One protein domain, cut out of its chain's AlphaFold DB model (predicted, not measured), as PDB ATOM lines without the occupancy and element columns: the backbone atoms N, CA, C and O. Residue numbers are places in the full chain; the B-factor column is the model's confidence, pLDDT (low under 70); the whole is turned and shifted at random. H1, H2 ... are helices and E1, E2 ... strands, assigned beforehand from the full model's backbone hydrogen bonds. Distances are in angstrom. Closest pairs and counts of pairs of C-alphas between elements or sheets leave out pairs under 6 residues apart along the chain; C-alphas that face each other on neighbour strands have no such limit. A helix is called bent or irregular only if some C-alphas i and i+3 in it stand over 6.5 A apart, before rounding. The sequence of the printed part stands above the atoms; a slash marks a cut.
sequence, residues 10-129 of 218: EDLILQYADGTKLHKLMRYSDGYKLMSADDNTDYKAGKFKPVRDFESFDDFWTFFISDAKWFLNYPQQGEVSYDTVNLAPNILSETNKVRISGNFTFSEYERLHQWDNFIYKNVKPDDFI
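AT A GLANCE: This is residues 10 to 129 of the 218 residues of an uncharacterized protein of Flavobacterium sp. (UniProt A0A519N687). A strongly twisted four-stranded sheet makes one end of the domain, and a helical hairpin of H4 and H5 makes the other. Between them H2 covers part of one face of the sheet and H3 packs on H5, while short H1 sits at the far end, beside the ends of E2 and E3. The printed part has 120 residues, with elements in the order E1 E2 E3 H1 E4 H2 H3 H4 H5; the sheet, E1 - E2 - E3 - E4, is all antiparallel, and the class is mixed, helices and strands. The whole is compact, with a radius of gyration of the C-alphas of 14.5 A and spans of 39 by 29 by 25 A.

HOW THE PARTS SIT: E1, residues 12 to 17, E2, residues 22 to 28, and E3, residues 31 to 37, form a meander, each strand the antiparallel neighbour of the one before. E1 and E2 are a hairpin, with N 25 and O 14 within hydrogen-bond range at 2.8 A. E2 and E3 are a hairpin too, with N 24 and O 35 at 2.8 A. E4, residues 49 to 54, is an edge strand, as is E1; N 34 of E3 and O 52 of E4 are 2.8 A apart. H1, residues 40 to 44, only grazes the sheet. H2, residues 57 to 64, is on the sheet at a height of 9.3 A, over E3, and runs along the strands, at 19 degrees to E3 on the local plane; the closest C-alphas of the two, Tyr 32 and Phe 57, are 6.8 A apart. H4, residues 84 to 101, only grazes the sheet with residues 84 to 87. H5, residues 106 to 122, touches H4, closest at the C-alphas of Ala 88 and Ile 119, 5.2 A; they run opposite ways at a shallow tilt of 34 degrees, only just short of steep. H3, residues 70 to 73, touches residues 108 to 115 of H5, closest at the C-alphas of Phe 71 and Leu 112, 5.8 A. H2 and H4 are close but not clearly touching, with the C-alphas of Trp 61 and Asn 90 7.8 A apart. Every O i to N i+4 pair is within hydrogen-bond range in H1 and H2, against 12 of 14 in H4 and 9 of 13 in H5; H3 is too short for such a pair.

IN THESE COORDINATES: E1 begins at C-alpha 12, (33.076, -13.984, -4.609). E2 spans 19.2 A and E3 20.1 A. H4 spans 24.8 A, with a kink of 30 degrees near residue 91, and is only just irregular: C-alphas 86 and 89 are 6.9 A apart. H5 spans 24.7 A, has a kink of 33 degrees near residue 115, is irregular, with C-alphas 118 and 121 7.7 A apart, and ends at C-alpha 122, (48.263, -5.425, -4.427).

THE WHOLE: The two C-alphas farthest apart, those of Thr 41 and Asp 126, are 42.0 A apart. The printed part has no cut and no long link; H3 to H4 is a short link of 10 residues. Mean pLDDT of the printed part is 87.4, and residue 10 and residues 75 to 82 are under 70.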
ATOM      1  N   GLU A  10      30.289  -9.874  -2.064       67.69
ATOM      2  CA  GLU A  10      31.564  -9.762  -1.348       67.69
ATOM      3  C   GLU A  10      32.184 -11.127  -0.990       67.69
ATOM      4  O   GLU A  10      33.342 -11.186  -0.585       67.69
ATOM      5  N   ASP A  11      31.438 -12.223  -1.159       80.62
ATOM      6  CA  ASP A  11      31.925 -13.588  -0.944       80.62
ATOM      7  C   ASP A  11      32.531 -14.214  -2.214       80.62
ATOM      8  O   ASP A  11      33.066 -15.323  -2.162       80.62
ATOM      9  N   LEU A  12      32.448 -13.535  -3.366       86.31
ATOM     10  CA  LEU A  12      33.076 -13.984  -4.609       86.31
ATOM     11  C   LEU A  12      34.591 -13.765  -4.542       86.31
ATOM     12  O   LEU A  12      35.063 -12.630  -4.482       86.31
ATOM     13  N   ILE A  13      35.342 -14.862  -4.610       86.81
ATOM     14  CA  ILE A  13      36.805 -14.851  -4.587       86.81
ATOM     15  C   ILE A  13      37.354 -14.743  -6.009       86.81
ATOM     16  O   ILE A  13      38.104 -13.817  -6.311       86.81
ATOM     17  N   LEU A  14      36.958 -15.671  -6.885       87.25
ATOM     18  CA  LEU A  14      37.463 -15.784  -8.253       87.25
ATOM     19  C   LEU A  14      36.335 -16.128  -9.225       87.25
ATOM     20  O   LEU A  14      35.513 -16.990  -8.929       87.25
ATOM     21  N   GLN A  15      36.336 -15.519 -10.410       86.81
ATOM     22  CA  GLN A  15      35.517 -15.964 -11.538       86.81
ATOM     23  C   GLN A  15      36.378 -16.132 -12.793       86.81
ATOM     24  O   GLN A  15      37.201 -15.277 -13.110       86.81
ATOM     25  N   TYR A  16      36.177 -17.236 -13.506       85.31
ATOM     26  CA  TYR A  16      36.949 -17.603 -14.695       85.31
ATOM     27  C   TYR A  16      36.119 -18.485 -15.635       85.31
ATOM     28  O   TYR A  16      35.103 -19.039 -15.219       85.31
ATOM     29  N   ALA A  17      36.526 -18.627 -16.895       83.56
ATOM     30  CA  ALA A  17      35.913 -19.569 -17.833       83.56
ATOM     31  C   ALA A  17      36.874 -20.722 -18.143       83.56
ATOM     32  O   ALA A  17      38.066 -20.479 -18.222       83.56
ATOM     33  N   ASP A  18      36.383 -21.944 -18.357       78.75
ATOM     34  CA  ASP A  18      37.206 -23.110 -18.754       78.75
ATOM     35  C   ASP A  18      37.085 -23.459 -20.251       78.75
ATOM     36  O   ASP A  18      37.320 -24.587 -20.678       78.75
ATOM     37  N   GLY A  19      36.649 -22.487 -21.055       75.00
ATOM     38  CA  GLY A  19      36.370 -22.644 -22.483       75.00
ATOM     39  C   GLY A  19      34.927 -23.036 -22.804       75.00
ATOM     40  O   GLY A  19      34.425 -22.632 -23.852       75.00
ATOM     41  N   THR A  20      34.226 -23.739 -21.908       77.50
ATOM     42  CA  THR A  20      32.814 -24.127 -22.119       77.50
ATOM     43  C   THR A  20      31.873 -23.568 -21.064       77.50
ATOM     44  O   THR A  20      30.749 -23.186 -21.383       77.50
ATOM     45  N   LYS A  21      32.344 -23.468 -19.822       85.31
ATOM     46  CA  LYS A  21      31.573 -23.043 -18.660       85.31
ATOM     47  C   LYS A  21      32.214 -21.838 -18.003       85.31
ATOM     48  O   LYS A  21      33.412 -21.586 -18.140       85.31
ATOM     49  N   LEU A  22      31.396 -21.109 -17.253       86.94
ATOM     50  CA  LEU A  22      31.857 -20.033 -16.389       86.94
ATOM     51  C   LEU A  22      31.756 -20.472 -14.934       86.94
ATOM     52  O   LEU A  22      30.719 -20.956 -14.483       86.94
ATOM     53  N   HIS A  23      32.843 -20.269 -14.207       88.69
ATOM     54  CA  HIS A  23      33.047 -20.710 -12.841       88.69
ATOM     55  C   HIS A  23      33.137 -19.532 -11.881       88.69
ATOM     56  O   HIS A  23      33.645 -18.466 -12.230       88.69
ATOM     57  N   LYS A  24      32.662 -19.744 -10.655       89.56
ATOM     58  CA  LYS A  24      32.772 -18.831  -9.516       89.56
ATOM     59  C   LYS A  24      33.222 -19.601  -8.288       89.56
ATOM     60  O   LYS A  24      32.516 -20.503  -7.847       89.56
ATOM     61  N   LEU A  25      34.346 -19.212  -7.706       91.19
ATOM     62  CA  LEU A  25      34.712 -19.623  -6.361       91.19
ATOM     63  C   LEU A  25      34.075 -18.668  -5.356       91.19
ATOM     64  O   LEU A  25      34.398 -17.480  -5.330       91.19
ATOM     65  N   MET A  26      33.194 -19.200  -4.520       89.94
ATOM     66  CA  MET A  26      32.482 -18.448  -3.493       89.94
ATOM     67  C   MET A  26      32.930 -18.913  -2.104       89.94
ATOM     68  O   MET A  26      33.051 -20.117  -1.866       89.94
ATOM     69  N   ARG A  27      33.138 -17.971  -1.183       89.75
ATOM     70  CA  ARG A  27      33.385 -18.241   0.238       89.75
ATOM     71  C   ARG A  27      32.061 -18.395   0.991       89.75
ATOM     72  O   ARG A  27      31.119 -17.638   0.782       89.75
ATOM     73  N   TYR A  28      32.002 -19.367   1.888       88.88
ATOM     74  CA  TYR A  28      30.880 -19.621   2.787       88.88
ATOM     75  C   TYR A  28      31.397 -19.775   4.221       88.88
ATOM     76  O   TYR A  28      32.600 -19.827   4.468       88.88
ATOM     77  N   SER A  29      30.482 -19.858   5.187       86.25
ATOM     78  CA  SER A  29      30.835 -20.105   6.590       86.25
ATOM     79  C   SER A  29      31.482 -21.473   6.831       86.25
ATOM     80  O   SER A  29      32.159 -21.645   7.836       86.25
ATOM     81  N   ASP A  30      31.232 -22.442   5.949       88.12
ATOM     82  CA  ASP A  30      31.672 -23.840   6.033       88.12
ATOM     83  C   ASP A  30      32.803 -24.189   5.048       88.12
ATOM     84  O   ASP A  30      33.115 -25.364   4.890       88.12
ATOM     85  N   GLY A  31      33.410 -23.197   4.385       91.00
ATOM     86  CA  GLY A  31      34.505 -23.405   3.432       91.00
ATOM     87  C   GLY A  31      34.304 -22.642   2.125       91.00
ATOM     88  O   GLY A  31      33.777 -21.527   2.105       91.00
ATOM     89  N   TYR A  32      34.724 -23.242   1.014       93.19
ATOM     90  CA  TYR A  32      34.654 -22.647  -0.319       93.19
ATOM     91  C   TYR A  32      33.920 -23.575  -1.276       93.19
ATOM     92  O   TYR A  32      34.098 -24.788  -1.232       93.19
ATOM     93  N   LYS A  33      33.110 -23.011  -2.174       94.94
ATOM     94  CA  LYS A  33      32.377 -23.798  -3.175       94.94
ATOM     95  C   LYS A  33      32.610 -23.220  -4.556       94.94
ATOM     96  O   LYS A  33      32.415 -22.023  -4.787       94.94
ATOM     97  N   LEU A  34      33.039 -24.082  -5.468       93.56
ATOM     98  CA  LEU A  34      33.134 -23.795  -6.886       93.56
ATOM     99  C   LEU A  34      31.774 -24.044  -7.520       93.56
ATOM    100  O   LEU A  34      31.230 -25.149  -7.480       93.56
ATOM    101  N   MET A  35      31.241 -22.989  -8.112       93.00
ATOM    102  CA  MET A  35      29.943 -22.967  -8.752       93.00
ATOM    103  C   MET A  35      30.130 -22.773 -10.256       93.00
ATOM    104  O   MET A  35      30.937 -21.935 -10.655       93.00
ATOM    105  N   SER A  36      29.351 -23.456 -11.090       91.88
ATOM    106  CA  SER A  36      29.458 -23.354 -12.551       91.88
ATOM    107  C   SER A  36      28.120 -23.027 -13.205       91.88
ATOM    108  O   SER A  36      27.074 -23.518 -12.775       91.88
ATOM    109  N   ALA A  37      28.169 -22.219 -14.258       90.25
ATOM    110  CA  ALA A  37      27.089 -22.028 -15.218       90.25
ATOM    111  C   ALA A  37      27.412 -22.821 -16.493       90.25
ATOM    112  O   ALA A  37      28.544 -22.765 -16.979       90.25
ATOM    113  N   ASP A  38      26.433 -23.570 -17.008       84.38
ATOM    114  CA  ASP A  38      26.635 -24.489 -18.136       84.38
ATOM    115  C   ASP A  38      26.805 -23.751 -19.479       84.38
ATOM    116  O   ASP A  38      27.476 -24.267 -20.369       84.38
ATOM    117  N   ASP A  39      26.244 -22.542 -19.614       80.50
ATOM    118  CA  ASP A  39      26.405 -21.673 -20.782       80.50
ATOM    119  C   ASP A  39      26.254 -20.168 -20.438       80.50
ATOM    120  O   ASP A  39      26.032 -19.767 -19.289       80.50
ATOM    121  N   ASN A  40      26.371 -19.300 -21.453       74.56
ATOM    122  CA  ASN A  40      26.222 -17.846 -21.298       74.56
ATOM    123  C   ASN A  40      24.782 -17.412 -20.937       74.56
ATOM    124  O   ASN A  40      24.576 -16.331 -20.382       74.56
ATOM    125  N   THR A  41      23.775 -18.225 -21.259       80.75
ATOM    126  CA  THR A  41      22.373 -17.957 -20.911       80.75
ATOM    127  C   THR A  41      22.169 -18.151 -19.413       80.75
ATOM    128  O   THR A  41      21.652 -17.259 -18.737       80.75
ATOM    129  N   ASP A  42      22.648 -19.273 -18.881       81.25
ATOM    130  CA  ASP A  42      22.651 -19.585 -17.458       81.25
ATOM    131  C   ASP A  42      23.487 -18.570 -16.677       81.25
ATOM    132  O   ASP A  42      23.036 -18.076 -15.642       81.25
ATOM    133  N   TYR A  43      24.635 -18.155 -17.219       76.62
ATOM    134  CA  TYR A  43      25.441 -17.079 -16.643       76.62
ATOM    135  C   TYR A  43      24.641 -15.781 -16.468       76.62
ATOM    136  O   TYR A  43      24.551 -15.254 -15.355       76.62
ATOM    137  N   LYS A  44      24.027 -15.275 -17.547       77.12
ATOM    138  CA  LYS A  44      23.234 -14.031 -17.520       77.12
ATOM    139  C   LYS A  44      22.009 -14.142 -16.618       77.12
ATOM    140  O   LYS A  44      21.597 -13.150 -16.024       77.12
ATOM    141  N   ALA A  45      21.450 -15.343 -16.490       80.62
ATOM    142  CA  ALA A  45      20.352 -15.637 -15.580       80.62
ATOM    143  C   ALA A  45      20.802 -15.859 -14.122       80.62
ATOM    144  O   ALA A  45      19.954 -16.094 -13.260       80.62
ATOM    145  N   GLY A  46      22.108 -15.817 -13.824       78.06
ATOM    146  CA  GLY A  46      22.652 -16.081 -12.491       78.06
ATOM    147  C   GLY A  46      22.481 -17.533 -12.027       78.06
ATOM    148  O   GLY A  46      22.523 -17.802 -10.828       78.06
ATOM    149  N   LYS A  47      22.278 -18.471 -12.956       87.00
ATOM    150  CA  LYS A  47      22.072 -19.894 -12.680       87.00
ATOM    151  C   LYS A  47      23.415 -20.599 -12.559       87.00
ATOM    152  O   LYS A  47      23.979 -21.078 -13.535       87.00
ATOM    153  N   PHE A  48      23.906 -20.668 -11.331       89.06
ATOM    154  CA  PHE A  48      25.110 -21.410 -10.992       89.06
ATOM    155  C   PHE A  48      24.761 -22.631 -10.145       89.06
ATOM    156  O   PHE A  48      23.956 -22.537  -9.218       89.06
ATOM    157  N   LYS A  49      25.389 -23.768 -10.442       91.25
ATOM    158  CA  LYS A  49      25.251 -25.018  -9.684       91.25
ATOM    159  C   LYS A  49      26.562 -25.324  -8.959       91.25
ATOM    160  O   LYS A  49      27.614 -25.076  -9.545       91.25
ATOM    161  N   PRO A  50      26.531 -25.840  -7.720       92.06
ATOM    162  CA  PRO A  50      27.745 -26.292  -7.052       92.06
ATOM    163  C   PRO A  50      28.339 -27.472  -7.820       92.06
ATOM    164  O   PRO A  50      27.615 -28.382  -8.225       92.06
ATOM    165  N   VAL A  51      29.649 -27.437  -8.036       93.88
ATOM    166  CA  VAL A  51      30.396 -28.491  -8.736       93.88
ATOM    167  C   VAL A  51      31.443 -29.117  -7.827       93.88
ATOM    168  O   VAL A  51      31.723 -30.307  -7.956       93.88
ATOM    169  N   ARG A  52      32.007 -28.343  -6.893       95.25
ATOM    170  CA  ARG A  52      32.994 -28.849  -5.941       95.25
ATOM    171  C   ARG A  52      33.056 -28.001  -4.681       95.25
ATOM    172  O   ARG A  52      32.987 -26.778  -4.774       95.25
ATOM    173  N   ASP A  53      33.279 -28.659  -3.553       96.06
ATOM    174  CA  ASP A  53      33.518 -28.023  -2.262       96.06
ATOM    175  C   ASP A  53      34.996 -28.177  -1.873       96.06
ATOM    176  O   ASP A  53      35.646 -29.162  -2.240       96.06
ATOM    177  N   PHE A  54      35.519 -27.195  -1.144       96.12
ATOM    178  CA  PHE A  54      36.881 -27.150  -0.624       96.12
ATOM    179  C   PHE A  54      36.852 -26.705   0.837       96.12
ATOM    180  O   PHE A  54      36.140 -25.759   1.188       96.12
ATOM    181  N   GLU A  55      37.643 -27.367   1.677       94.94
ATOM    182  CA  GLU A  55      37.744 -27.041   3.103       94.94
ATOM    183  C   GLU A  55      38.476 -25.711   3.312       94.94
ATOM    184  O   GLU A  55      38.096 -24.910   4.168       94.94
ATOM    185  N   SER A  56      39.482 -25.434   2.477       92.94
ATOM    186  CA  SER A  56      40.275 -24.211   2.518       92.94
ATOM    187  C   SER A  56      40.482 -23.575   1.140       92.94
ATOM    188  O   SER A  56      40.249 -24.180   0.088       92.94
ATOM    189  N   PHE A  57      40.957 -22.327   1.144       90.69
ATOM    190  CA  PHE A  57      41.390 -21.654  -0.079       90.69
ATOM    191  C   PHE A  57      42.603 -22.353  -0.710       90.69
ATOM    192  O   PHE A  57      42.679 -22.432  -1.933       90.69
ATOM    193  N   ASP A  58      43.509 -22.903   0.100       92.69
ATOM    194  CA  ASP A  58      44.708 -23.591  -0.387       92.69
ATOM    195  C   ASP A  58      44.371 -24.902  -1.111       92.69
ATOM    196  O   ASP A  58      45.002 -25.226  -2.122       92.69
ATOM    197  N   ASP A  59      43.330 -25.621  -0.671       95.06
ATOM    198  CA  ASP A  59      42.827 -26.808  -1.376       95.06
ATOM    199  C   ASP A  59      42.284 -26.438  -2.756       95.06
ATOM    200  O   ASP A  59      42.582 -27.098  -3.758       95.06
ATOM    201  N   PHE A  60      41.509 -25.350  -2.820       93.50
ATOM    202  CA  PHE A  60      41.055 -24.799  -4.090       93.50
ATOM    203  C   PHE A  60      42.243 -24.392  -4.957       93.50
ATOM    204  O   PHE A  60      42.276 -24.743  -6.135       93.50
ATOM    205  N   TRP A  61      43.205 -23.656  -4.399       93.56
ATOM    206  CA  TRP A  61      44.329 -23.136  -5.160       93.56
ATOM    207  C   TRP A  61      45.142 -24.278  -5.760       93.56
ATOM    208  O   TRP A  61      45.374 -24.282  -6.963       93.56
ATOM    209  N   THR A  62      45.461 -25.299  -4.962       94.69
ATOM    210  CA  THR A  62      46.156 -26.519  -5.403       94.69
ATOM    211  C   THR A  62      45.414 -27.220  -6.541       94.69
ATOM    212  O   THR A  62      46.027 -27.645  -7.518       94.69
ATOM    213  N   PHE A  63      44.086 -27.313  -6.448       93.62
ATOM    214  CA  PHE A  63      43.261 -27.827  -7.537       93.62
ATOM    215  C   PHE A  63      43.347 -26.940  -8.790       93.62
ATOM    216  O   PHE A  63      43.541 -27.453  -9.894       93.62
ATOM    217  N   PHE A  64      43.228 -25.625  -8.619       91.44
ATOM    218  CA  PHE A  64      43.201 -24.640  -9.697       91.44
ATOM    219  C   PHE A  64      44.508 -24.613 -10.500       91.44
ATOM    220  O   PHE A  64      44.474 -24.498 -11.722       91.44
ATOM    221  N   ILE A  65      45.652 -24.786  -9.836       92.94
ATOM    222  CA  ILE A  65      46.982 -24.764 -10.469       92.94
ATOM    223  C   ILE A  65      47.533 -26.155 -10.797       92.94
ATOM    224  O   ILE A  65      48.722 -26.300 -11.075       92.94
ATOM    225  N   SER A  66      46.696 -27.194 -10.739       92.44
ATOM    226  CA  SER A  66      47.137 -28.577 -10.970       92.44
ATOM    227  C   SER A  66      47.692 -28.816 -12.383       92.44
ATOM    228  O   SER A  66      48.481 -29.738 -12.585       92.44
ATOM    229  N   ASP A  67      47.331 -27.964 -13.346       89.69
ATOM    230  CA  ASP A  67      47.980 -27.881 -14.653       89.69
ATOM    231  C   ASP A  67      49.172 -26.906 -14.604       89.69
ATOM    232  O   ASP A  67      49.035 -25.748 -14.209       89.69
ATOM    233  N   ALA A  68      50.343 -27.331 -15.089       88.12
ATOM    234  CA  ALA A  68      51.527 -26.473 -15.200       88.12
ATOM    235  C   ALA A  68      51.297 -25.212 -16.064       88.12
ATOM    236  O   ALA A  68      51.993 -24.209 -15.894       88.12
ATOM    237  N   LYS A  69      50.317 -25.247 -16.975       90.62
ATOM    238  CA  LYS A  69      49.858 -24.125 -17.803       90.62
ATOM    239  C   LYS A  69      48.486 -23.592 -17.364       90.62
ATOM    240  O   LYS A  69      47.744 -23.060 -18.187       90.62
ATOM    241  N   TRP A  70      48.158 -23.669 -16.069       91.25
ATOM    242  CA  TRP A  70      46.898 -23.172 -15.485       91.25
ATOM    243  C   TRP A  70      46.505 -21.766 -15.965       91.25
ATOM    244  O   TRP A  70      45.332 -21.492 -16.212       91.25
ATOM    245  N   PHE A  71      47.488 -20.885 -16.167       90.94
ATOM    246  CA  PHE A  71      47.283 -19.502 -16.599       90.94
ATOM    247  C   PHE A  71      46.701 -19.376 -18.021       90.94
ATOM    248  O   PHE A  71      46.198 -18.306 -18.372       90.94
ATOM    249  N   LEU A  72      46.733 -20.447 -18.827       89.56
ATOM    250  CA  LEU A  72      46.119 -20.524 -20.158       89.56
ATOM    251  C   LEU A  72      44.678 -21.030 -20.129       89.56
ATOM    252  O   LEU A  72      43.858 -20.596 -20.937       89.56
ATOM    253  N   ASN A  73      44.377 -21.952 -19.216       79.00
ATOM    254  CA  ASN A  73      43.127 -22.714 -19.226       79.00
ATOM    255  C   ASN A  73      41.926 -21.912 -18.728       79.00
ATOM    256  O   ASN A  73      40.785 -22.315 -18.943       79.00
ATOM    257  N   TYR A  74      42.188 -20.785 -18.066       76.88
ATOM    258  CA  TYR A  74      41.173 -20.048 -17.328       76.88
ATOM    259  C   TYR A  74      41.089 -18.580 -17.758       76.88
ATOM    260  O   TYR A  74      41.352 -17.691 -16.942       76.88
ATOM    261  N   PRO A  75      40.752 -18.285 -19.037       67.75
ATOM    262  CA  PRO A  75      40.588 -16.913 -19.487       67.75
ATOM    263  C   PRO A  75      39.556 -16.192 -18.619       67.75
ATOM    264  O   PRO A  75      38.427 -16.649 -18.410       67.75
ATOM    265  N   GLN A  76      39.964 -15.036 -18.114       67.31
ATOM    266  CA  GLN A  76      39.124 -14.187 -17.284       67.31
ATOM    267  C   GLN A  76      38.045 -13.515 -18.156       67.31
ATOM    268  O   GLN A  76      38.339 -13.051 -19.259       67.31
ATOM    269  N   GLN A  77      36.790 -13.454 -17.684       59.41
ATOM    270  CA  GLN A  77      35.680 -12.804 -18.402       59.41
ATOM    271  C   GLN A  77      34.819 -11.899 -17.506       59.41
ATOM    272  O   GLN A  77      34.259 -12.372 -16.517       59.41
ATOM    273  N   GLY A  78      34.606 -10.647 -17.947       53.19
ATOM    274  CA  GLY A  78      33.586  -9.709 -17.441       53.19
ATOM    275  C   GLY A  78      34.084  -8.603 -16.494       53.19
ATOM    276  O   GLY A  78      35.266  -8.527 -16.172       53.19
ATOM    277  N   GLU A  79      33.163  -7.743 -16.031       47.31
ATOM    278  CA  GLU A  79      33.343  -6.949 -14.803       47.31
ATOM    279  C   GLU A  79      33.270  -7.916 -13.629       47.31
ATOM    280  O   GLU A  79      32.192  -8.334 -13.197       47.31
ATOM    281  N   VAL A  80      34.426  -8.338 -13.152       52.53
ATOM    282  CA  VAL A  80      34.484  -9.374 -12.142       52.53
ATOM    283  C   VAL A  80      34.879  -8.760 -10.806       52.53
ATOM    284  O   VAL A  80      35.854  -8.021 -10.687       52.53
ATOM    285  N   SER A  81      34.060  -9.048  -9.797       55.44
ATOM    286  CA  SER A  81      34.386  -8.793  -8.400       55.44
ATOM    287  C   SER A  81      35.322  -9.904  -7.959       55.44
ATOM    288  O   SER A  81      34.948 -11.068  -8.047       55.44
ATOM    289  N   TYR A  82      36.523  -9.553  -7.521       68.75
ATOM    290  CA  TYR A  82      37.486 -10.525  -7.033       68.75
ATOM    291  C   TYR A  82      38.081 -10.073  -5.712       68.75
ATOM    292  O   TYR A  82      38.310  -8.877  -5.500       68.75
ATOM    293  N   ASP A  83      38.461 -11.045  -4.894       76.56
ATOM    294  CA  ASP A  83      39.299 -10.810  -3.726       76.56
ATOM    295  C   ASP A  83      40.777 -10.749  -4.144       76.56
ATOM    296  O   ASP A  83      41.579 -11.651  -3.907       76.56
ATOM    297  N   THR A  84      41.120  -9.673  -4.858       76.19
ATOM    298  CA  THR A  84      42.473  -9.446  -5.399       76.19
ATOM    299  C   THR A  84      43.556  -9.420  -4.320       76.19
ATOM    300  O   THR A  84      44.708  -9.711  -4.622       76.19
ATOM    301  N   VAL A  85      43.197  -9.078  -3.079       79.94
ATOM    302  CA  VAL A  85      44.123  -9.030  -1.944       79.94
ATOM    303  C   VAL A  85      44.523 -10.445  -1.544       79.94
ATOM    304  O   VAL A  85      45.711 -10.727  -1.420       79.94
ATOM    305  N   ASN A  86      43.550 -11.349  -1.412       80.19
ATOM    306  CA  ASN A  86      43.818 -12.731  -1.018       80.19
ATOM    307  C   ASN A  86      44.385 -13.584  -2.162       80.19
ATOM    308  O   ASN A  86      45.152 -14.506  -1.913       80.19
ATOM    309  N   LEU A  87      44.063 -13.264  -3.419       87.50
ATOM    310  CA  LEU A  87      44.598 -13.980  -4.584       87.50
ATOM    311  C   LEU A  87      46.030 -13.566  -4.956       87.50
ATOM    312  O   LEU A  87      46.759 -14.361  -5.550       87.50
ATOM    313  N   ALA A  88      46.433 -12.328  -4.648       91.38
ATOM    314  CA  ALA A  88      47.697 -11.758  -5.106       91.38
ATOM    315  C   ALA A  88      48.947 -12.579  -4.739       91.38
ATOM    316  O   ALA A  88      49.731 -12.846  -5.652       91.38
ATOM    317  N   PRO A  89      49.149 -13.031  -3.483       93.69
ATOM    318  CA  PRO A  89      50.345 -13.794  -3.116       93.69
ATOM    319  C   PRO A  89      50.472 -15.104  -3.900       93.69
ATOM    320  O   PRO A  89      51.551 -15.451  -4.382       93.69
ATOM    321  N   ASN A  90      49.352 -15.806  -4.068       94.12
ATOM    322  CA  ASN A  90      49.275 -17.079  -4.767       94.12
ATOM    323  C   ASN A  90      49.528 -16.911  -6.269       94.12
ATOM    324  O   ASN A  90      50.384 -17.599  -6.824       94.12
ATOM    325  N   ILE A  91      48.855 -15.953  -6.917       94.00
ATOM    326  CA  ILE A  91      49.073 -15.662  -8.340       94.00
ATOM    327  C   ILE A  91      50.524 -15.247  -8.572       94.00
ATOM    328  O   ILE A  91      51.174 -15.826  -9.433       94.00
ATOM    329  N   LEU A  92      51.052 -14.303  -7.787       96.44
ATOM    330  CA  LEU A  92      52.432 -13.839  -7.914       96.44
ATOM    331  C   LEU A  92      53.442 -14.983  -7.789       96.44
ATOM    332  O   LEU A  92      54.383 -15.068  -8.578       96.44
ATOM    333  N   SER A  93      53.253 -15.860  -6.799       96.88
ATOM    334  CA  SER A  93      54.127 -17.014  -6.583       96.88
ATOM    335  C   SER A  93      54.159 -17.919  -7.814       96.88
ATOM    336  O   SER A  93      55.235 -18.241  -8.326       96.88
ATOM    337  N   GLU A  94      52.990 -18.279  -8.344       96.25
ATOM    338  CA  GLU A  94      52.898 -19.178  -9.493       96.25
ATOM    339  C   GLU A  94      53.356 -18.521 -10.798       96.25
ATOM    340  O   GLU A  94      54.068 -19.148 -11.584       96.25
ATOM    341  N   THR A  95      53.035 -17.246 -11.031       96.12
ATOM    342  CA  THR A  95      53.494 -16.541 -12.233       96.12
ATOM    343  C   THR A  95      55.012 -16.325 -12.209       96.12
ATOM    344  O   THR A  95      55.677 -16.468 -13.241       96.12
ATOM    345  N   ASN A  96      55.609 -16.105 -11.031       97.50
ATOM    346  CA  ASN A  96      57.064 -16.086 -10.868       97.50
ATOM    347  C   ASN A  96      57.703 -17.454 -11.149       97.50
ATOM    348  O   ASN A  96      58.732 -17.495 -11.820       97.50
ATOM    349  N   LYS A  97      57.101 -18.578 -10.732       96.75
ATOM    350  CA  LYS A  97      57.606 -19.920 -11.095       96.75
ATOM    351  C   LYS A  97      57.650 -20.123 -12.612       96.75
ATOM    352  O   LYS A  97      58.640 -20.647 -13.123       96.75
ATOM    353  N   VAL A  98      56.634 -19.656 -13.344       96.12
ATOM    354  CA  VAL A  98      56.617 -19.704 -14.819       96.12
ATOM    355  C   VAL A  98      57.753 -18.861 -15.414       96.12
ATOM    356  O   VAL A  98      58.488 -19.331 -16.281       96.12
ATOM    357  N   ARG A  99      57.986 -17.640 -14.912       96.56
ATOM    358  CA  ARG A  99      59.113 -16.797 -15.363       96.56
ATOM    359  C   ARG A  99      60.482 -17.408 -15.048       96.56
ATOM    360  O   ARG A  99      61.397 -17.360 -15.879       96.56
ATOM    361  N   ILE A 100      60.613 -18.032 -13.879       96.44
ATOM    362  CA  ILE A 100      61.830 -18.718 -13.430       96.44
ATOM    363  C   ILE A 100      62.110 -19.979 -14.251       96.44
ATOM    364  O   ILE A 100      63.281 -20.269 -14.503       96.44
ATOM    365  N   SER A 101      61.092 -20.693 -14.732       94.75
ATOM    366  CA  SER A 101      61.309 -21.820 -15.647       94.75
ATOM    367  C   SER A 101      61.775 -21.349 -17.029       94.75
ATOM    368  O   SER A 101      62.588 -22.014 -17.665       94.75
ATOM    369  N   GLY A 102      61.291 -20.187 -17.485       92.50
ATOM    370  CA  GLY A 102      61.562 -19.669 -18.829       92.50
ATOM    371  C   GLY A 102      60.864 -20.451 -19.948       92.50
ATOM    372  O   GLY A 102      61.101 -20.166 -21.120       92.50
ATOM    373  N   ASN A 103      60.015 -21.426 -19.604       91.38
ATOM    374  CA  ASN A 103      59.329 -22.300 -20.551       91.38
ATOM    375  C   ASN A 103      57.940 -21.745 -20.895       91.38
ATOM    376  O   ASN A 103      56.924 -22.225 -20.393       91.38
ATOM    377  N   PHE A 104      57.920 -20.695 -21.709       94.56
ATOM    378  CA  PHE A 104      56.699 -20.084 -22.226       94.56
ATOM    379  C   PHE A 104      56.946 -19.488 -23.613       94.56
ATOM    380  O   PHE A 104      58.058 -19.038 -23.914       94.56
ATOM    381  N   THR A 105      55.912 -19.448 -24.447       95.44
ATOM    382  CA  THR A 105      55.905 -18.624 -25.665       95.44
ATOM    383  C   THR A 105      55.514 -17.166 -25.358       95.44
ATOM    384  O   THR A 105      55.047 -16.862 -24.260       95.44
ATOM    385  N   PHE A 106      55.641 -16.242 -26.311       94.44
ATOM    386  CA  PHE A 106      55.213 -14.852 -26.176       94.44
ATOM    387  C   PHE A 106      53.696 -14.799 -26.016       94.44
ATOM    388  O   PHE A 106      53.193 -14.110 -25.136       94.44
ATOM    389  N   SER A 107      52.960 -15.601 -26.793       93.12
ATOM    390  CA  SER A 107      51.503 -15.706 -26.672       93.12
ATOM    391  C   SER A 107      51.058 -16.261 -25.316       93.12
ATOM    392  O   SER A 107      50.051 -15.813 -24.766       93.12
ATOM    393  N   GLU A 108      51.811 -17.201 -24.747       94.88
ATOM    394  CA  GLU A 108      51.578 -17.708 -23.396       94.88
ATOM    395  C   GLU A 108      51.915 -16.655 -22.338       94.88
ATOM    396  O   GLU A 108      51.145 -16.458 -21.398       94.88
ATOM    397  N   TYR A 109      53.014 -15.918 -22.514       95.31
ATOM    398  CA  TYR A 109      53.380 -14.828 -21.617       95.31
ATOM    399  C   TYR A 109      52.321 -13.725 -21.584       95.31
ATOM    400  O   TYR A 109      52.011 -13.223 -20.511       95.31
ATOM    401  N   GLU A 110      51.703 -13.377 -22.713       92.56
ATOM    402  CA  GLU A 110      50.601 -12.404 -22.736       92.56
ATOM    403  C   GLU A 110      49.422 -12.849 -21.856       92.56
ATOM    404  O   GLU A 110      48.803 -12.035 -21.166       92.56
ATOM    405  N   ARG A 111      49.126 -14.155 -21.816       91.56
ATOM    406  CA  ARG A 111      48.119 -14.710 -20.898       91.56
ATOM    407  C   ARG A 111      48.587 -14.657 -19.453       91.56
ATOM    408  O   ARG A 111      47.816 -14.251 -18.589       91.56
ATOM    409  N   LEU A 112      49.846 -14.997 -19.189       93.81
ATOM    410  CA  LEU A 112      50.452 -14.863 -17.865       93.81
ATOM    411  C   LEU A 112      50.387 -13.408 -17.362       93.81
ATOM    412  O   LEU A 112      50.011 -13.154 -16.223       93.81
ATOM    413  N   HIS A 113      50.679 -12.441 -18.230       93.06
ATOM    414  CA  HIS A 113      50.681 -11.020 -17.909       93.06
ATOM    415  C   HIS A 113      49.274 -10.471 -17.618       93.06
ATOM    416  O   HIS A 113      49.131  -9.534 -16.832       93.06
ATOM    417  N   GLN A 114      48.210 -11.069 -18.170       89.88
ATOM    418  CA  GLN A 114      46.831 -10.737 -17.775       89.88
ATOM    419  C   GLN A 114      46.589 -11.022 -16.282       89.88
ATOM    420  O   GLN A 114      45.952 -10.214 -15.607       89.88
ATOM    421  N   TRP A 115      47.165 -12.104 -15.745       90.94
ATOM    422  CA  TRP A 115      47.124 -12.405 -14.310       90.94
ATOM    423  C   TRP A 115      47.963 -11.432 -13.477       90.94
ATOM    424  O   TRP A 115      47.525 -11.014 -12.407       90.94
ATOM    425  N   ASP A 116      49.131 -11.014 -13.970       92.44
ATOM    426  CA  ASP A 116      49.953 -10.004 -13.288       92.44
ATOM    427  C   ASP A 116      49.217  -8.648 -13.214       92.44
ATOM    428  O   ASP A 116      49.146  -8.031 -12.151       92.44
ATOM    429  N   ASN A 117      48.588  -8.207 -14.312       89.81
ATOM    430  CA  ASN A 117      47.789  -6.972 -14.358       89.81
ATOM    431  C   ASN A 117      46.625  -6.989 -13.365       89.81
ATOM    432  O   ASN A 117      46.253  -5.954 -12.809       89.81
ATOM    433  N   PHE A 118      46.066  -8.171 -13.131       84.31
ATOM    434  CA  PHE A 118      44.972  -8.376 -12.201       84.31
ATOM    435  C   PHE A 118      45.387  -8.138 -10.736       84.31
ATOM    436  O   PHE A 118      44.616  -7.574  -9.958       84.31
ATOM    437  N   ILE A 119      46.621  -8.486 -10.371       90.25
ATOM    438  CA  ILE A 119      47.136  -8.345  -8.999       90.25
ATOM    439  C   ILE A 119      48.028  -7.119  -8.801       90.25
ATOM    440  O   ILE A 119      48.409  -6.823  -7.671       90.25
ATOM    441  N   TYR A 120      48.337  -6.383  -9.871       87.75
ATOM    442  CA  TYR A 120      49.331  -5.308  -9.888       87.75
ATOM    443  C   TYR A 120      49.132  -4.241  -8.799       87.75
ATOM    444  O   TYR A 120      50.097  -3.682  -8.293       87.75
ATOM    445  N   LYS A 121      47.887  -3.954  -8.398       88.94
ATOM    446  CA  LYS A 121      47.600  -2.972  -7.332       88.94
ATOM    447  C   LYS A 121      47.919  -3.471  -5.917       88.94
ATOM    448  O   LYS A 121      48.022  -2.650  -5.012       88.94
ATOM    449  N   ASN A 122      48.050  -4.782  -5.728       90.75
ATOM    450  CA  ASN A 122      48.263  -5.425  -4.427       90.75
ATOM    451  C   ASN A 122      49.667  -6.022  -4.278       90.75
ATOM    452  O   ASN A 122      49.961  -6.643  -3.260       90.75
ATOM    453  N   VAL A 123      50.523  -5.853  -5.285       92.69
ATOM    454  CA  VAL A 123      51.876  -6.410  -5.333       92.69
ATOM    455  C   VAL A 123      52.857  -5.299  -5.669       92.69
ATOM    456  O   VAL A 123      52.548  -4.421  -6.476       92.69
ATOM    457  N   LYS A 124      54.045  -5.304  -5.055       93.75
ATOM    458  CA  LYS A 124      55.069  -4.317  -5.402       93.75
ATOM    459  C   LYS A 124      55.746  -4.726  -6.711       93.75
ATOM    460  O   LYS A 124      56.003  -5.910  -6.908       93.75
ATOM    461  N   PRO A 125      56.111  -3.770  -7.582       89.75
ATOM    462  CA  PRO A 125      56.842  -4.072  -8.811       89.75
ATOM    463  C   PRO A 125      58.096  -4.942  -8.601       89.75
ATOM    464  O   PRO A 125      58.362  -5.820  -9.415       89.75
ATOM    465  N   ASP A 126      58.808  -4.751  -7.488       93.06
ATOM    466  CA  ASP A 126      60.027  -5.502  -7.155       93.06
ATOM    467  C   ASP A 126      59.772  -6.961  -6.735       93.06
ATOM    468  O   ASP A 126      60.708  -7.759  -6.702       93.06
ATOM    469  N   ASP A 127      58.522  -7.332  -6.434       96.50
ATOM    470  CA  ASP A 127      58.177  -8.713  -6.087       96.50
ATOM    471  C   ASP A 127      58.010  -9.594  -7.346       96.50
ATOM    472  O   ASP A 127      57.993 -10.829  -7.263       96.50
ATOM    473  N   PHE A 128      57.893  -8.985  -8.532       96.94
ATOM    474  CA  PHE A 128      57.902  -9.712  -9.797       96.94
ATOM    475  C   PHE A 128      59.330 -10.122 -10.157       96.94
ATOM    476  O   PHE A 128      60.233  -9.295 -10.273       96.94
ATOM    477  N   ILE A 129      59.533 -11.417 -10.388       97.12
ATOM    478  CA  ILE A 129      60.845 -11.969 -10.729       97.12
ATOM    479  C   ILE A 129      60.950 -12.133 -12.240       97.12
ATOM    480  O   ILE A 129      60.088 -12.754 -12.866       97.12
TER     481      ILE A 129